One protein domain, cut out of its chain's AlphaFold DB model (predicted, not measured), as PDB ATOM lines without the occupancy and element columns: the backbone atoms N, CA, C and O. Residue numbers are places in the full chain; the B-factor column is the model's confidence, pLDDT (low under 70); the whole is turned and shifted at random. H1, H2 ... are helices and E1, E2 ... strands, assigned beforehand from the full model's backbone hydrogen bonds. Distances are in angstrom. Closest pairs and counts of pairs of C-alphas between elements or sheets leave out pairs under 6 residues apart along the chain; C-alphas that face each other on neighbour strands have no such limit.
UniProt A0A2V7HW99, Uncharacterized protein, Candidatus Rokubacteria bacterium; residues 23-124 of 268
ATOM      1  N   ALA A  23     -40.972  74.014   3.709       71.00
ATOM      2  CA  ALA A  23     -40.884  75.423   4.085       71.00
ATOM      3  C   ALA A  23     -40.086  75.615   5.386       71.00
ATOM      4  O   ALA A  23     -39.206  76.474   5.442       71.00
ATOM      5  N   ILE A  24     -40.312  74.763   6.394       75.19
ATOM      6  CA  ILE A  24     -39.561  74.762   7.657       75.19
ATOM      7  C   ILE A  24     -38.076  74.477   7.413       75.19
ATOM      8  O   ILE A  24     -37.238  75.262   7.852       75.19
ATOM      9  N   GLY A  25     -37.739  73.421   6.666       77.50
ATOM     10  CA  GLY A  25     -36.338  73.060   6.414       77.50
ATOM     11  C   GLY A  25     -35.573  74.099   5.586       77.50
ATOM     12  O   GLY A  25     -34.382  74.321   5.805       77.50
ATOM     13  N   THR A  26     -36.250  74.775   4.654       78.50
ATOM     14  CA  THR A  26     -35.653  75.876   3.880       78.50
ATOM     15  C   THR A  26     -35.408  77.089   4.771       78.50
ATOM     16  O   THR A  26     -34.309  77.640   4.769       78.50
ATOM     17  N   ARG A  27     -36.397  77.448   5.597       81.38
ATOM     18  CA  ARG A  27     -36.301  78.530   6.580       81.38
ATOM     19  C   ARG A  27     -35.202  78.282   7.614       81.38
ATOM     20  O   ARG A  27     -34.469  79.196   7.955       81.38
ATOM     21  N   GLU A  28     -35.073  77.067   8.135       81.94
ATOM     22  CA  GLU A  28     -34.044  76.754   9.134       81.94
ATOM     23  C   GLU A  28     -32.634  76.916   8.569       81.94
ATOM     24  O   GLU A  28     -31.774  77.487   9.236       81.94
ATOM     25  N   ARG A  29     -32.404  76.509   7.312       82.94
ATOM     26  CA  ARG A  29     -31.117  76.743   6.642       82.94
ATOM     27  C   ARG A  29     -30.837  78.224   6.418       82.94
ATOM     28  O   ARG A  29     -29.694  78.638   6.577       82.94
ATOM     29  N   THR A  30     -31.844  79.019   6.056       82.81
ATOM     30  CA  THR A  30     -31.645  80.457   5.831       82.81
ATOM     31  C   THR A  30     -31.457  81.216   7.143       82.81
ATOM     32  O   THR A  30     -30.548  82.034   7.239       82.81
ATOM     33  N   LEU A  31     -32.220  80.896   8.191       85.44
ATOM     34  CA  LEU A  31     -32.040  81.478   9.526       85.44
ATOM     35  C   LEU A  31     -30.710  81.069  10.173       85.44
ATOM     36  O   LEU A  31     -30.130  81.869  10.905       85.44
ATOM     37  N   ALA A  32     -30.183  79.876   9.874       86.19
ATOM     38  CA  ALA A  32     -28.876  79.438  10.367       86.19
ATOM     39  C   ALA A  32     -27.731  80.363   9.914       86.19
ATOM     40  O   ALA A  32     -26.805  80.603  10.688       86.19
ATOM     41  N   LEU A  33     -27.819  80.953   8.713       88.31
ATOM     42  CA  LEU A  33     -26.845  81.942   8.224       88.31
ATOM     43  C   LEU A  33     -26.844  83.233   9.058       88.31
ATOM     44  O   LEU A  33     -25.851  83.956   9.093       88.31
ATOM     45  N   HIS A  34     -27.944  83.500   9.762       89.06
ATOM     46  CA  HIS A  34     -28.147  84.676  10.600       89.06
ATOM     47  C   HIS A  34     -28.080  84.375  12.103       89.06
ATOM     48  O   HIS A  34     -28.373  85.254  12.915       89.06
ATOM     49  N   ALA A  35     -27.664  83.167  12.501       86.94
ATOM     50  CA  ALA A  35     -27.692  82.729  13.895       86.94
ATOM     51  C   ALA A  35     -26.982  83.708  14.847       86.94
ATOM     52  O   ALA A  35     -27.536  84.045  15.891       86.94
ATOM     53  N   ASN A  36     -25.806  84.227  14.478       89.50
ATOM     54  CA  ASN A  36     -25.059  85.175  15.316       89.50
ATOM     55  C   ASN A  36     -25.821  86.490  15.537       89.50
ATOM     56  O   ASN A  36     -25.857  86.995  16.656       89.50
ATOM     57  N   ALA A  37     -26.470  87.019  14.494       90.56
ATOM     58  CA  ALA A  37     -27.254  88.249  14.581       90.56
ATOM     59  C   ALA A  37     -28.512  88.064  15.447       90.56
ATOM     60  O   ALA A  37     -28.838  88.934  16.252       90.56
ATOM     61  N   ILE A  38     -29.178  86.908  15.332       89.81
ATOM     62  CA  ILE A  38     -30.352  86.563  16.146       89.81
ATOM     63  C   ILE A  38     -29.966  86.470  17.629       89.81
ATOM     64  O   ILE A  38     -30.599  87.109  18.465       89.81
ATOM     65  N   HIS A  39     -28.909  85.725  17.966       90.50
ATOM     66  CA  HIS A  39     -28.476  85.578  19.360       90.50
ATOM     67  C   HIS A  39     -27.995  86.899  19.962       90.50
ATOM     68  O   HIS A  39     -28.281  87.172  21.128       90.50
ATOM     69  N   GLU A  40     -27.310  87.733  19.179       91.75
ATOM     70  CA  GLU A  40     -26.867  89.049  19.631       91.75
ATOM     71  C   GLU A  40     -28.057  89.973  19.925       91.75
ATOM     72  O   GLU A  40     -28.096  90.594  20.988       91.75
ATOM     73  N   ALA A  41     -29.073  89.996  19.058       89.62
ATOM     74  CA  ALA A  41     -30.299  90.758  19.288       89.62
ATOM     75  C   ALA A  41     -31.054  90.283  20.543       89.62
ATOM     76  O   ALA A  41     -31.493  91.100  21.357       89.62
ATOM     77  N   ILE A  42     -31.159  88.966  20.755       91.25
ATOM     78  CA  ILE A  42     -31.777  88.416  21.969       91.25
ATOM     79  C   ILE A  42     -30.971  88.839  23.210       91.25
ATOM     80  O   ILE A  42     -31.555  89.336  24.177       91.25
ATOM     81  N   ARG A  43     -29.638  88.707  23.172       91.44
ATOM     82  CA  ARG A  43     -28.730  89.066  24.274       91.44
ATOM     83  C   ARG A  43     -28.849  90.539  24.657       91.44
ATOM     84  O   ARG A  43     -28.961  90.843  25.841       91.44
ATOM     85  N   GLN A  44     -28.855  91.434  23.671       91.69
ATOM     86  CA  GLN A  44     -28.997  92.877  23.886       91.69
ATOM     87  C   GLN A  44     -30.361  93.246  24.480       91.69
ATOM     88  O   GLN A  44     -30.455  94.170  25.282       91.69
ATOM     89  N   SER A  45     -31.413  92.509  24.120       89.25
ATOM     90  CA  SER A  45     -32.773  92.777  24.595       89.25
ATOM     91  C   SER A  45     -33.047  92.326  26.036       89.25
ATOM     92  O   SER A  45     -34.033  92.752  26.631       89.25
ATOM     93  N   GLY A  46     -32.233  91.409  26.574       90.88
ATOM     94  CA  GLY A  46     -32.450  90.778  27.879       90.88
ATOM     95  C   GLY A  46     -33.611  89.771  27.953       90.88
ATOM     96  O   GLY A  46     -33.778  89.141  28.997       90.88
ATOM     97  N   ASN A  47     -34.392  89.572  26.883       92.94
ATOM     98  CA  ASN A  47     -35.540  88.653  26.864       92.94
ATOM     99  C   ASN A  47     -35.120  87.183  26.694       92.94
ATOM    100  O   ASN A  47     -34.013  86.900  26.247       92.94
ATOM    101  N   LEU A  48     -36.011  86.238  27.019       92.81
ATOM    102  CA  LEU A  48     -35.729  84.790  26.943       92.81
ATOM    103  C   LEU A  48     -35.517  84.249  25.518       92.81
ATOM    104  O   LEU A  48     -34.900  83.195  25.353       92.81
ATOM    105  N   GLY A  49     -36.008  84.950  24.498       93.88
ATOM    106  CA  GLY A  49     -35.859  84.572  23.099       93.88
ATOM    107  C   GLY A  49     -36.276  85.685  22.140       93.88
ATOM    108  O   GLY A  49     -36.421  86.848  22.526       93.88
ATOM    109  N   ALA A  50     -36.462  85.326  20.875       93.81
ATOM    110  CA  ALA A  50     -37.027  86.203  19.860       93.81
ATOM    111  C   ALA A  50     -37.762  85.416  18.777       93.81
ATOM    112  O   ALA A  50     -37.343  84.319  18.405       93.81
ATOM    113  N   LEU A  51     -38.811  86.014  18.208       92.62
ATOM    114  CA  LEU A  51     -39.311  85.590  16.903       92.62
ATOM    115  C   LEU A  51     -38.328  86.055  15.831       92.62
ATOM    116  O   LEU A  51     -38.067  87.246  15.706       92.62
ATOM    117  N   ALA A  52     -37.797  85.115  15.063       91.88
ATOM    118  CA  ALA A  52     -36.892  85.355  13.956       91.88
ATOM    119  C   ALA A  52     -37.498  84.819  12.657       91.88
ATOM    120  O   ALA A  52     -37.934  83.663  12.574       91.88
ATOM    121  N   PHE A  53     -37.524  85.670  11.639       90.50
ATOM    122  CA  PHE A  53     -37.960  85.321  10.293       90.50
ATOM    123  C   PHE A  53     -37.351  86.282   9.269       90.50
ATOM    124  O   PHE A  53     -36.807  87.320   9.626       90.50
ATOM    125  N   LEU A  54     -37.416  85.910   7.992       88.50
ATOM    126  CA  LEU A  54     -37.050  86.795   6.890       88.50
ATOM    127  C   LEU A  54     -38.326  87.452   6.364       88.50
ATOM    128  O   LEU A  54     -39.327  86.753   6.180       88.50
ATOM    129  N   ASP A  55     -38.305  88.765   6.146       85.44
ATOM    130  CA  ASP A  55     -39.417  89.471   5.510       85.44
ATOM    131  C   ASP A  55     -39.646  88.890   4.111       85.44
ATOM    132  O   ASP A  55     -38.725  88.770   3.299       85.44
ATOM    133  N   ALA A  56     -40.889  88.508   3.819       81.12
ATOM    134  CA  ALA A  56     -41.246  87.927   2.533       81.12
ATOM    135  C   ALA A  56     -41.108  88.910   1.350       81.12
ATOM    136  O   ALA A  56     -41.164  88.468   0.202       81.12
ATOM    137  N   ARG A  57     -40.956  90.221   1.594       82.38
ATOM    138  CA  ARG A  57     -40.848  91.252   0.544       82.38
ATOM    139  C   ARG A  57     -39.432  91.460   0.023       82.38
ATOM    140  O   ARG A  57     -39.240  91.539  -1.185       82.38
ATOM    141  N   ASP A  58     -38.465  91.592   0.915       83.19
ATOM    142  CA  ASP A  58     -37.088  91.994   0.596       83.19
ATOM    143  C   ASP A  58     -36.036  91.038   1.193       83.19
ATOM    144  O   ASP A  58     -34.839  91.208   0.962       83.19
ATOM    145  N   GLY A  59     -36.472  90.011   1.931       83.75
ATOM    146  CA  GLY A  59     -35.607  89.000   2.521       83.75
ATOM    147  C   GLY A  59     -34.781  89.486   3.711       83.75
ATOM    148  O   GLY A  59     -33.861  88.769   4.108       83.75
ATOM    149  N   HIS A  60     -35.058  90.663   4.286       88.69
ATOM    150  CA  HIS A  60     -34.303  91.128   5.452       88.69
ATOM    151  C   HIS A  60     -34.654  90.322   6.709       88.69
ATOM    152  O   HIS A  60     -35.790  89.889   6.904       88.69
ATOM    153  N   LEU A  61     -33.667  90.116   7.583       88.19
ATOM    154  CA  LEU A  61     -33.877  89.448   8.861       88.19
ATOM    155  C   LEU A  61     -34.645  90.359   9.819       88.19
ATOM    156  O   LEU A  61     -34.171  91.435  10.177       88.19
ATOM    157  N   VAL A  62     -35.774  89.859  10.307       89.56
ATOM    158  CA  VAL A  62     -36.553  90.467  11.381       89.56
ATOM    159  C   VAL A  62     -36.390  89.632  12.638       89.56
ATOM    160  O   VAL A  62     -36.633  88.424  12.634       89.56
ATOM    161  N   VAL A  63     -35.969  90.289  13.717       91.12
ATOM    162  CA  VAL A  63     -35.831  89.690  15.045       91.12
ATOM    163  C   VAL A  63     -36.673  90.503  16.016       91.12
ATOM    164  O   VAL A  63     -36.419  91.688  16.212       91.12
ATOM    165  N   LEU A  64     -37.678  89.866  16.613       91.94
ATOM    166  CA  LEU A  64     -38.603  90.464  17.571       91.94
ATOM    167  C   LEU A  64     -38.365  89.826  18.940       91.94
ATOM    168  O   LEU A  64     -38.834  88.708  19.180       91.94
ATOM    169  N   PRO A  65     -37.608  90.475  19.835       93.06
ATOM    170  CA  PRO A  65     -37.325  89.907  21.141       93.06
ATOM    171  C   PRO A  65     -38.567  89.808  22.031       93.06
ATOM    172  O   PRO A  65     -39.415  90.700  22.045       93.06
ATOM    173  N   GLY A  66     -38.648  88.735  22.816       92.25
ATOM    174  CA  GLY A  66     -39.733  88.511  23.768       92.25
ATOM    175  C   GLY A  66     -39.502  87.274  24.630       92.25
ATOM    176  O   GLY A  66     -38.610  86.465  24.381       92.25
ATOM    177  N   ASN A  67     -40.294  87.133  25.685       93.19
ATOM    178  CA  ASN A  67     -40.175  86.018  26.623       93.19
ATOM    179  C   ASN A  67     -40.918  84.757  26.155       93.19
ATOM    180  O   ASN A  67     -40.682  83.668  26.672       93.19
ATOM    181  N   SER A  68     -41.797  84.905  25.167       92.44
ATOM    182  CA  SER A  68     -42.523  83.831  24.493       92.44
ATOM    183  C   SER A  68     -42.863  84.252  23.054       92.44
ATOM    184  O   SER A  68     -42.789  85.447  22.744       92.44
ATOM    185  N   PRO A  69     -43.276  83.315  22.176       91.62
ATOM    186  CA  PRO A  69     -43.735  83.657  20.829       91.62
ATOM    187  C   PRO A  69     -44.861  84.700  20.831       91.62
ATOM    188  O   PRO A  69     -44.820  85.665  20.074       91.62
ATOM    189  N   THR A  70     -45.842  84.545  21.723       90.12
ATOM    190  CA  THR A  70     -46.986  85.459  21.833       90.12
ATOM    191  C   THR A  70     -46.586  86.827  22.393       90.12
ATOM    192  O   THR A  70     -47.103  87.832  21.920       90.12
ATOM    193  N   ASP A  71     -45.649  86.895  23.350       91.06
ATOM    194  CA  ASP A  71     -45.135  88.166  23.904       91.06
ATOM    195  C   ASP A  71     -44.355  88.965  22.851       91.06
ATOM    196  O   ASP A  71     -44.621  90.148  22.642       91.06
ATOM    197  N   ALA A  72     -43.444  88.306  22.128       90.69
ATOM    198  CA  ALA A  72     -42.697  88.919  21.029       90.69
ATOM    199  C   ALA A  72     -43.634  89.477  19.943       90.69
ATOM    200  O   ALA A  72     -43.449  90.597  19.465       90.69
ATOM    201  N   TRP A  73     -44.670  88.710  19.587       90.75
ATOM    202  CA  TRP A  73     -45.676  89.128  18.614       90.75
ATOM    203  C   TRP A  73     -46.540  90.288  19.110       90.75
ATOM    204  O   TRP A  73     -46.730  91.262  18.390       90.75
ATOM    205  N   ALA A  74     -47.030  90.222  20.350       88.12
ATOM    206  CA  ALA A  74     -47.852  91.276  20.932       88.12
ATOM    207  C   ALA A  74     -47.111  92.618  20.943       88.12
ATOM    208  O   ALA A  74     -47.663  93.622  20.498       88.12
ATOM    209  N   ARG A  75     -45.836  92.624  21.359       87.00
ATOM    210  CA  ARG A  75     -44.991  93.829  21.353       87.00
ATOM    211  C   ARG A  75     -44.843  94.416  19.959       87.00
ATOM    212  O   ARG A  75     -45.004  95.625  19.796       87.00
ATOM    213  N   TYR A  76     -44.583  93.569  18.964       85.56
ATOM    214  CA  TYR A  76     -44.495  93.978  17.566       85.56
ATOM    215  C   TYR A  76     -45.806  94.594  17.070       85.56
ATOM    216  O   TYR A  76     -45.803  95.710  16.557       85.56
ATOM    217  N   SER A  77     -46.936  93.929  17.318       82.62
ATOM    218  CA  SER A  77     -48.261  94.404  16.916       82.62
ATOM    219  C   SER A  77     -48.678  95.716  17.594       82.62
ATOM    220  O   SER A  77     -49.472  96.466  17.028       82.62
ATOM    221  N   THR A  78     -48.166  96.005  18.797       79.88
ATOM    222  CA  THR A  78     -48.432  97.255  19.536       79.88
ATOM    223  C   THR A  78     -47.402  98.363  19.295       79.88
ATOM    224  O   THR A  78     -47.612  99.489  19.746       79.88
ATOM    225  N   SER A  79     -46.287  98.072  18.620       74.94
ATOM    226  CA  SER A  79     -45.218  99.054  18.412       74.94
ATOM    227  C   SER A  79     -45.629 100.107  17.370       74.94
ATOM    228  O   SER A  79     -46.139  99.748  16.305       74.94
ATOM    229  N   PRO A  80     -45.410 101.412  17.631       64.25
ATOM    230  CA  PRO A  80     -45.703 102.466  16.667       64.25
ATOM    231  C   PRO A  80     -44.894 102.288  15.371       64.25
ATOM    232  O   PRO A  80     -43.711 101.932  15.436       64.25
ATOM    233  N   PRO A  81     -45.472 102.607  14.196       58.00
ATOM    234  CA  PRO A  81     -44.813 102.432  12.899       58.00
ATOM    235  C   PRO A  81     -43.522 103.250  12.733       58.00
ATOM    236  O   PRO A  81     -42.724 102.928  11.863       58.00
ATOM    237  N   GLU A  82     -43.282 104.262  13.574       51.44
ATOM    238  CA  GLU A  82     -42.051 105.072  13.583       51.44
ATOM    239  C   GLU A  82     -40.813 104.333  14.122       51.44
ATOM    240  O   GLU A  82     -39.690 104.772  13.898       51.44
ATOM    241  N   SER A  83     -41.002 103.207  14.817       52.50
ATOM    242  CA  SER A  83     -39.915 102.403  15.404       52.50
ATOM    243  C   SER A  83     -39.568 101.143  14.598       52.50
ATOM    244  O   SER A  83     -38.683 100.383  14.983       52.50
ATOM    245  N   SER A  84     -40.250 100.928  13.468       49.50
ATOM    246  CA  SER A  84     -40.007  99.821  12.537       49.50
ATOM    247  C   SER A  84     -39.464 100.347  11.200       49.50
ATOM    248  O   SER A  84     -39.792 101.472  10.819       49.50
ATOM    249  N   PRO A  85     -38.641  99.567  10.470       51.28
ATOM    250  CA  PRO A  85     -38.193  99.928   9.124       51.28
ATOM    251  C   PRO A  85     -39.383 100.261   8.197       51.28
ATOM    252  O   PRO A  85     -40.507  99.827   8.459       51.28
ATOM    253  N   PRO A  86     -39.176 101.068   7.138       47.00
ATOM    254  CA  PRO A  86     -40.254 101.697   6.377       47.00
ATOM    255  C   PRO A  86     -41.109 100.659   5.634       47.00
ATOM    256  O   PRO A  86     -40.809 100.257   4.516       47.00
ATOM    257  N   GLY A  87     -42.205 100.246   6.267       58.31
ATOM    258  CA  GLY A  87     -43.180  99.306   5.721       58.31
ATOM    259  C   GLY A  87     -43.551  98.231   6.737       58.31
ATOM    260  O   GLY A  87     -42.697  97.690   7.429       58.31
ATOM    261  N   ARG A  88     -44.845  97.893   6.837       63.69
ATOM    262  CA  ARG A  88     -45.257  96.705   7.598       63.69
ATOM    263  C   ARG A  88     -44.570  95.483   6.989       63.69
ATOM    264  O   ARG A  88     -44.844  95.150   5.833       63.69
ATOM    265  N   VAL A  89     -43.689  94.874   7.775       72.56
ATOM    266  CA  VAL A  89     -42.958  93.647   7.452       72.56
ATOM    267  C   VAL A  89     -43.947  92.576   6.996       72.56
ATOM    268  O   VAL A  89     -44.982  92.369   7.636       72.56
ATOM    269  N   SER A  90     -43.651  91.892   5.892       80.56
ATOM    270  CA  SER A  90     -44.481  90.778   5.442       80.56
ATOM    271  C   SER A  90     -44.089  89.515   6.195       80.56
ATOM    272  O   SER A  90     -43.079  88.878   5.896       80.56
ATOM    273  N   VAL A  91     -44.904  89.149   7.180       81.50
ATOM    274  CA  VAL A  91     -44.633  88.003   8.047       81.50
ATOM    275  C   VAL A  91     -44.950  86.697   7.308       81.50
ATOM    276  O   VAL A  91     -46.048  86.550   6.767       81.50
ATOM    277  N   PRO A  92     -44.009  85.739   7.237       81.94
ATOM    278  CA  PRO A  92     -44.250  84.457   6.593       81.94
ATOM    279  C   PRO A  92     -45.240  83.607   7.401       81.94
ATOM    280  O   PRO A  92     -45.378  83.755   8.613       81.94
ATOM    281  N   VAL A  93     -45.884  82.646   6.729       82.75
ATOM    282  CA  VAL A  93     -46.886  81.736   7.327       82.75
ATOM    283  C   VAL A  93     -46.349  81.014   8.571       82.75
ATOM    284  O   VAL A  93     -47.103  80.728   9.504       82.75
ATOM    285  N   VAL A  94     -45.044  80.733   8.589       84.44
ATOM    286  CA  VAL A  94     -44.349  80.030   9.665       84.44
ATOM    287  C   VAL A  94     -43.152  80.856  10.132       84.44
ATOM    288  O   VAL A  94     -42.254  81.162   9.349       84.44
ATOM    289  N   VAL A  95     -43.107  81.155  11.427       87.69
ATOM    290  CA  VAL A  95     -42.039  81.908  12.095       87.69
ATOM    291  C   VAL A  95     -41.340  81.039  13.141       87.69
ATOM    292  O   VAL A  95     -41.879  80.029  13.601       87.69
ATOM    293  N   SER A  96     -40.090  81.373  13.463       90.69
ATOM    294  CA  SER A  96     -39.278  80.621  14.426       90.69
ATOM    295  C   SER A  96     -39.116  81.421  15.698       90.69
ATOM    296  O   SER A  96     -38.657  82.552  15.637       90.69
ATOM    297  N   PHE A  97     -39.428  80.840  16.848       91.62
ATOM    298  CA  PHE A  97     -39.033  81.400  18.128       91.62
ATOM    299  C   PHE A  97     -37.717  80.766  18.570       91.62
ATOM    300  O   PHE A  97     -37.649  79.565  18.832       91.62
ATOM    301  N   VAL A  98     -36.661  81.572  18.604       92.19
ATOM    302  CA  VAL A  98     -35.314  81.155  18.991       92.19
ATOM    303  C   VAL A  98     -35.084  81.560  20.440       92.19
ATOM    304  O   VAL A  98     -35.250  82.724  20.797       92.19
ATOM    305  N   TYR A  99     -34.717  80.592  21.273       91.44
ATOM    306  CA  TYR A  99     -34.380  80.816  22.675       91.44
ATOM    307  C   TYR A  99     -32.944  81.327  22.817       91.44
ATOM    308  O   TYR A  99     -32.101  81.102  21.948       91.44
ATOM    309  N   ARG A 100     -32.645  82.009  23.926       90.12
ATOM    310  CA  ARG A 100     -31.257  82.321  24.284       90.12
ATOM    311  C   ARG A 100     -30.416  81.052  24.404       90.12
ATOM    312  O   ARG A 100     -30.911  80.009  24.818       90.12
ATOM    313  N   ALA A 101     -29.117  81.179  24.137       86.25
ATOM    314  CA  ALA A 101     -28.166  80.068  24.184       86.25
ATOM    315  C   ALA A 101     -28.035  79.401  25.571       86.25
ATOM    316  O   ALA A 101     -27.615  78.251  25.653       86.25
ATOM    317  N   ASP A 102     -28.387  80.099  26.656       86.25
ATOM    318  CA  ASP A 102     -28.394  79.568  28.024       86.25
ATOM    319  C   ASP A 102     -29.684  78.814  28.388       86.25
ATOM    320  O   ASP A 102     -29.741  78.158  29.429       86.25
ATOM    321  N   VAL A 103     -30.707  78.865  27.534       87.38
ATOM    322  CA  VAL A 103     -31.950  78.113  27.701       87.38
ATOM    323  C   VAL A 103     -31.840  76.828  26.871       87.38
ATOM    324  O   VAL A 103     -31.816  76.902  25.643       87.38
ATOM    325  N   PRO A 104     -31.795  75.632  27.490       83.00
ATOM    326  CA  PRO A 104     -31.634  74.362  26.781       83.00
ATOM    327  C   PRO A 104     -32.958  73.923  26.133       83.00
ATOM    328  O   PRO A 104     -33.540  72.899  26.486       83.00
ATOM    329  N   LYS A 105     -33.472  74.733  25.205       86.19
ATOM    330  CA  LYS A 105     -34.741  74.510  24.517       86.19
ATOM    331  C   LYS A 105     -34.563  74.727  23.020       86.19
ATOM    332  O   LYS A 105     -34.003  75.731  22.588       86.19
ATOM    333  N   ALA A 106     -35.024  73.759  22.231       85.69
ATOM    334  CA  ALA A 106     -34.966  73.849  20.778       85.69
ATOM    335  C   ALA A 106     -35.845  75.009  20.265       85.69
ATOM    336  O   ALA A 106     -36.845  75.338  20.915       85.69
ATOM    337  N   PRO A 107     -35.512  75.614  19.109       86.25
ATOM    338  CA  PRO A 107     -36.357  76.623  18.490       86.25
ATOM    339  C   PRO A 107     -37.780  76.103  18.270       86.25
ATOM    340  O   PRO A 107     -37.984  75.006  17.751       86.25
ATOM    341  N   GLU A 108     -38.770  76.902  18.650       87.56
ATOM    342  CA  GLU A 108     -40.175  76.569  18.442       87.56
ATOM    343  C   GLU A 108     -40.647  77.100  17.094       87.56
ATOM    344  O   GLU A 108     -40.328  78.217  16.688       87.56
ATOM    345  N   THR A 109     -41.431  76.294  16.390       86.94
ATOM    346  CA  THR A 109     -42.041  76.698  15.126       86.94
ATOM    347  C   THR A 109     -43.482  77.102  15.389       86.94
ATOM    348  O   THR A 109     -44.266  76.302  15.895       86.94
ATOM    349  N   VAL A 110     -43.825  78.345  15.055       87.06
ATOM    350  CA  VAL A 110     -45.138  78.935  15.335       87.06
ATOM    351  C   VAL A 110     -45.727  79.479  14.041       87.06
ATOM    352  O   VAL A 110     -45.009  80.033  13.210       87.06
ATOM    353  N   THR A 111     -47.026  79.295  13.829       88.19
ATOM    354  CA  THR A 111     -47.708  79.833  12.648       88.19
ATOM    355  C   THR A 111     -48.198  81.253  12.905       88.19
ATOM    356  O   THR A 111     -48.610  81.589  14.016       88.19
ATOM    357  N   HIS A 112     -48.201  82.080  11.862       85.31
ATOM    358  CA  HIS A 112     -48.742  83.438  11.932       85.31
ATOM    359  C   HIS A 112     -50.207  83.445  12.399       85.31
ATOM    360  O   HIS A 112     -50.564  84.181  13.312       85.31
ATOM    361  N   VAL A 113     -51.021  82.526  11.864       87.44
ATOM    362  CA  VAL A 113     -52.442  82.369  12.225       87.44
ATOM    363  C   VAL A 113     -52.626  82.095  13.722       87.44
ATOM    364  O   VAL A 113     -53.544  82.628  14.340       87.44
ATOM    365  N   PHE A 114     -51.749  81.290  14.331       88.69
ATOM    366  CA  PHE A 114     -51.805  81.031  15.770       88.69
ATOM    367  C   PHE A 114     -51.507  82.296  16.589       88.69
ATOM    368  O   PHE A 114     -52.186  82.556  17.582       88.69
ATOM    369  N   LEU A 115     -50.520  83.094  16.170       88.44
ATOM    370  CA  LEU A 115     -50.170  84.348  16.842       88.44
ATOM    371  C   LEU A 115     -51.300  85.383  16.740       88.44
ATOM    372  O   LEU A 115     -51.645  86.006  17.746       88.44
ATOM    373  N   GLU A 116     -51.929  85.507  15.568       88.06
ATOM    374  CA  GLU A 116     -53.114  86.352  15.366       88.06
ATOM    375  C   GLU A 116     -54.295  85.895  16.232       88.06
ATOM    376  O   GLU A 116     -54.928  86.714  16.898       88.06
ATOM    377  N   GLN A 117     -54.566  84.585  16.282       90.75
ATOM    378  CA  GLN A 117     -55.643  84.029  17.102       90.75
ATOM    379  C   GLN A 117     -55.415  84.288  18.598       90.75
ATOM    380  O   GLN A 117     -56.343  84.687  19.299       90.75
ATOM    381  N   GLN A 118     -54.190  84.100  19.095       90.19
ATOM    382  CA  GLN A 118     -53.845  84.389  20.491       90.19
ATOM    383  C   GLN A 118     -53.983  85.876  20.823       90.19
ATOM    384  O   GLN A 118     -54.506  86.226  21.881       90.19
ATOM    385  N   GLN A 119     -53.571  86.759  19.913       88.50
ATOM    386  CA  GLN A 119     -53.750  88.195  20.088       88.50
ATOM    387  C   GLN A 119     -55.238  88.572  20.140       88.50
ATOM    388  O   GLN A 119     -55.642  89.310  21.035       88.50
ATOM    389  N   ALA A 120     -56.057  88.032  19.232       89.19
ATOM    390  CA  ALA A 120     -57.500  88.265  19.208       89.19
ATOM    391  C   ALA A 120     -58.203  87.755  20.481       89.19
ATOM    392  O   ALA A 120     -59.119  88.397  20.993       89.19
ATOM    393  N   LEU A 121     -57.755  86.623  21.031       91.50
ATOM    394  CA  LEU A 121     -58.239  86.129  22.321       91.50
ATOM    395  C   LEU A 121     -57.847  87.071  23.466       91.50
ATOM    396  O   LEU A 121     -58.686  87.388  24.308       91.50
ATOM    397  N   GLY A 122     -56.606  87.561  23.487       89.31
ATOM    398  CA  GLY A 122     -56.137  88.506  24.504       89.31
ATOM    399  C   GLY A 122     -56.897  89.837  24.491       89.31
ATOM    400  O   GLY A 122     -57.262  90.353  25.552       89.31
ATOM    401  N   THR A 123     -57.194  90.378  23.304       90.00
ATOM    402  CA  THR A 123     -58.002  91.602  23.177       90.00
ATOM    403  C   THR A 123     -59.448  91.365  23.598       90.00
ATOM    404  O   THR A 123     -60.002  92.191  24.319       90.00
ATOM    405  N   SER A 124     -60.040  90.224  23.228       93.00
ATOM    406  CA  SER A 124     -61.396  89.857  23.648       93.00
ATOM    407  C   SER A 124     -61.513  89.691  25.167       93.00
ATOM    408  O   SER A 124     -62.472  90.185  25.753       93.00
TER     409      SER A 124
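AT A GLANCE: This is residues 23 to 124 of the 268 residues of an uncharacterized protein of Candidatus Rokubacteria bacterium (UniProt A0A2V7HW99). A strongly twisted sheet of four strands forms the middle slab of three layers, with helices H1 and H2 over one face and H3 on the other. H4 leads away from the end of E4 and packs on H3 with residues 115 to 119 alone, while residues 78 to 83, of which 78 belongs to H3, stick out in a loop. The printed part has 102 residues, in the order H1 H2 E1 E2 H3 E3 E4 H4; the sheet runs E2 E1 E3 E4, all antiparallel, and the class is mixed, helices and strands. The whole is compact, with a radius of gyration of the C-alphas of 12.9 A and spans of 35 by 29 by 27 A.

HOW THE PARTS SIT: In the sheet, E1 (residues 49 to 54) and E3 (94 to 99) are inner strands, and E2 (61 to 66) and E4 (108 to 111) are edge strands. N 52 and O 96 of E1 and E3 are 2.8 A apart, within hydrogen-bond range. E1 and E2 form a hairpin, with N 64 and O 51 at 2.8 A; E3 and E4 form another, with N 95 and O 110 at 2.8 A. H2 (35 to 45) is on the sheet at a height of 8.2 A, over E1 and only just over E2, on which 3 of its C-alphas fall; its closest C-alphas to E1 are those of Ile 42 and Gly 49, 5.7 A apart. H1 (23 to 32) is on the same face at a height of 8.6 A, over E1 and E3, slantwise to the strands at 40 degrees to E3 on the local plane. H1 and H2 meet only through their link. H3 (69 to 78) is on the opposite face; its closest C-alphas to E2 are those of Ala 72 and Gly 66, 4.1 A apart. E2, H3 and E3 make a split strand-helix-strand unit, two strands running the same way with E1 between them, and its crossover is right-handed. H4 (112 to 124) only grazes the sheet, with residues 112 to 115. H3 and H4 touch, the closest C-alphas being those of Thr 70 and Leu 115, 6.0 A apart, at a steep tilt of 68 degrees, only just short of about perpendicular. In H1, H2, H3 and H4 every O i to N i+4 pair is within hydrogen-bond range.

IN THESE COORDINATES: E1 and E3 each measure 16.4 A from first to last C-alpha, and E2 16.0 A. H4 measures 18.4 A and H2 15.5 A. H1 begins at C-alpha 23 (-40.884, 75.423, 4.085), E1 at C-alpha 49 (-35.859, 84.572, 23.099), and H4 ends at C-alpha 124 (-61.396, 89.857, 23.648).

THE WHOLE: The C-alphas of Leu 33 and Ser 124, the two farthest apart, are 38.7 A apart. The printed part has no cut. The link from H3 to E3, residues 79 to 93, is long. Mean pLDDT of the printed part is 84.5, and residues 80 to 88 are under 70.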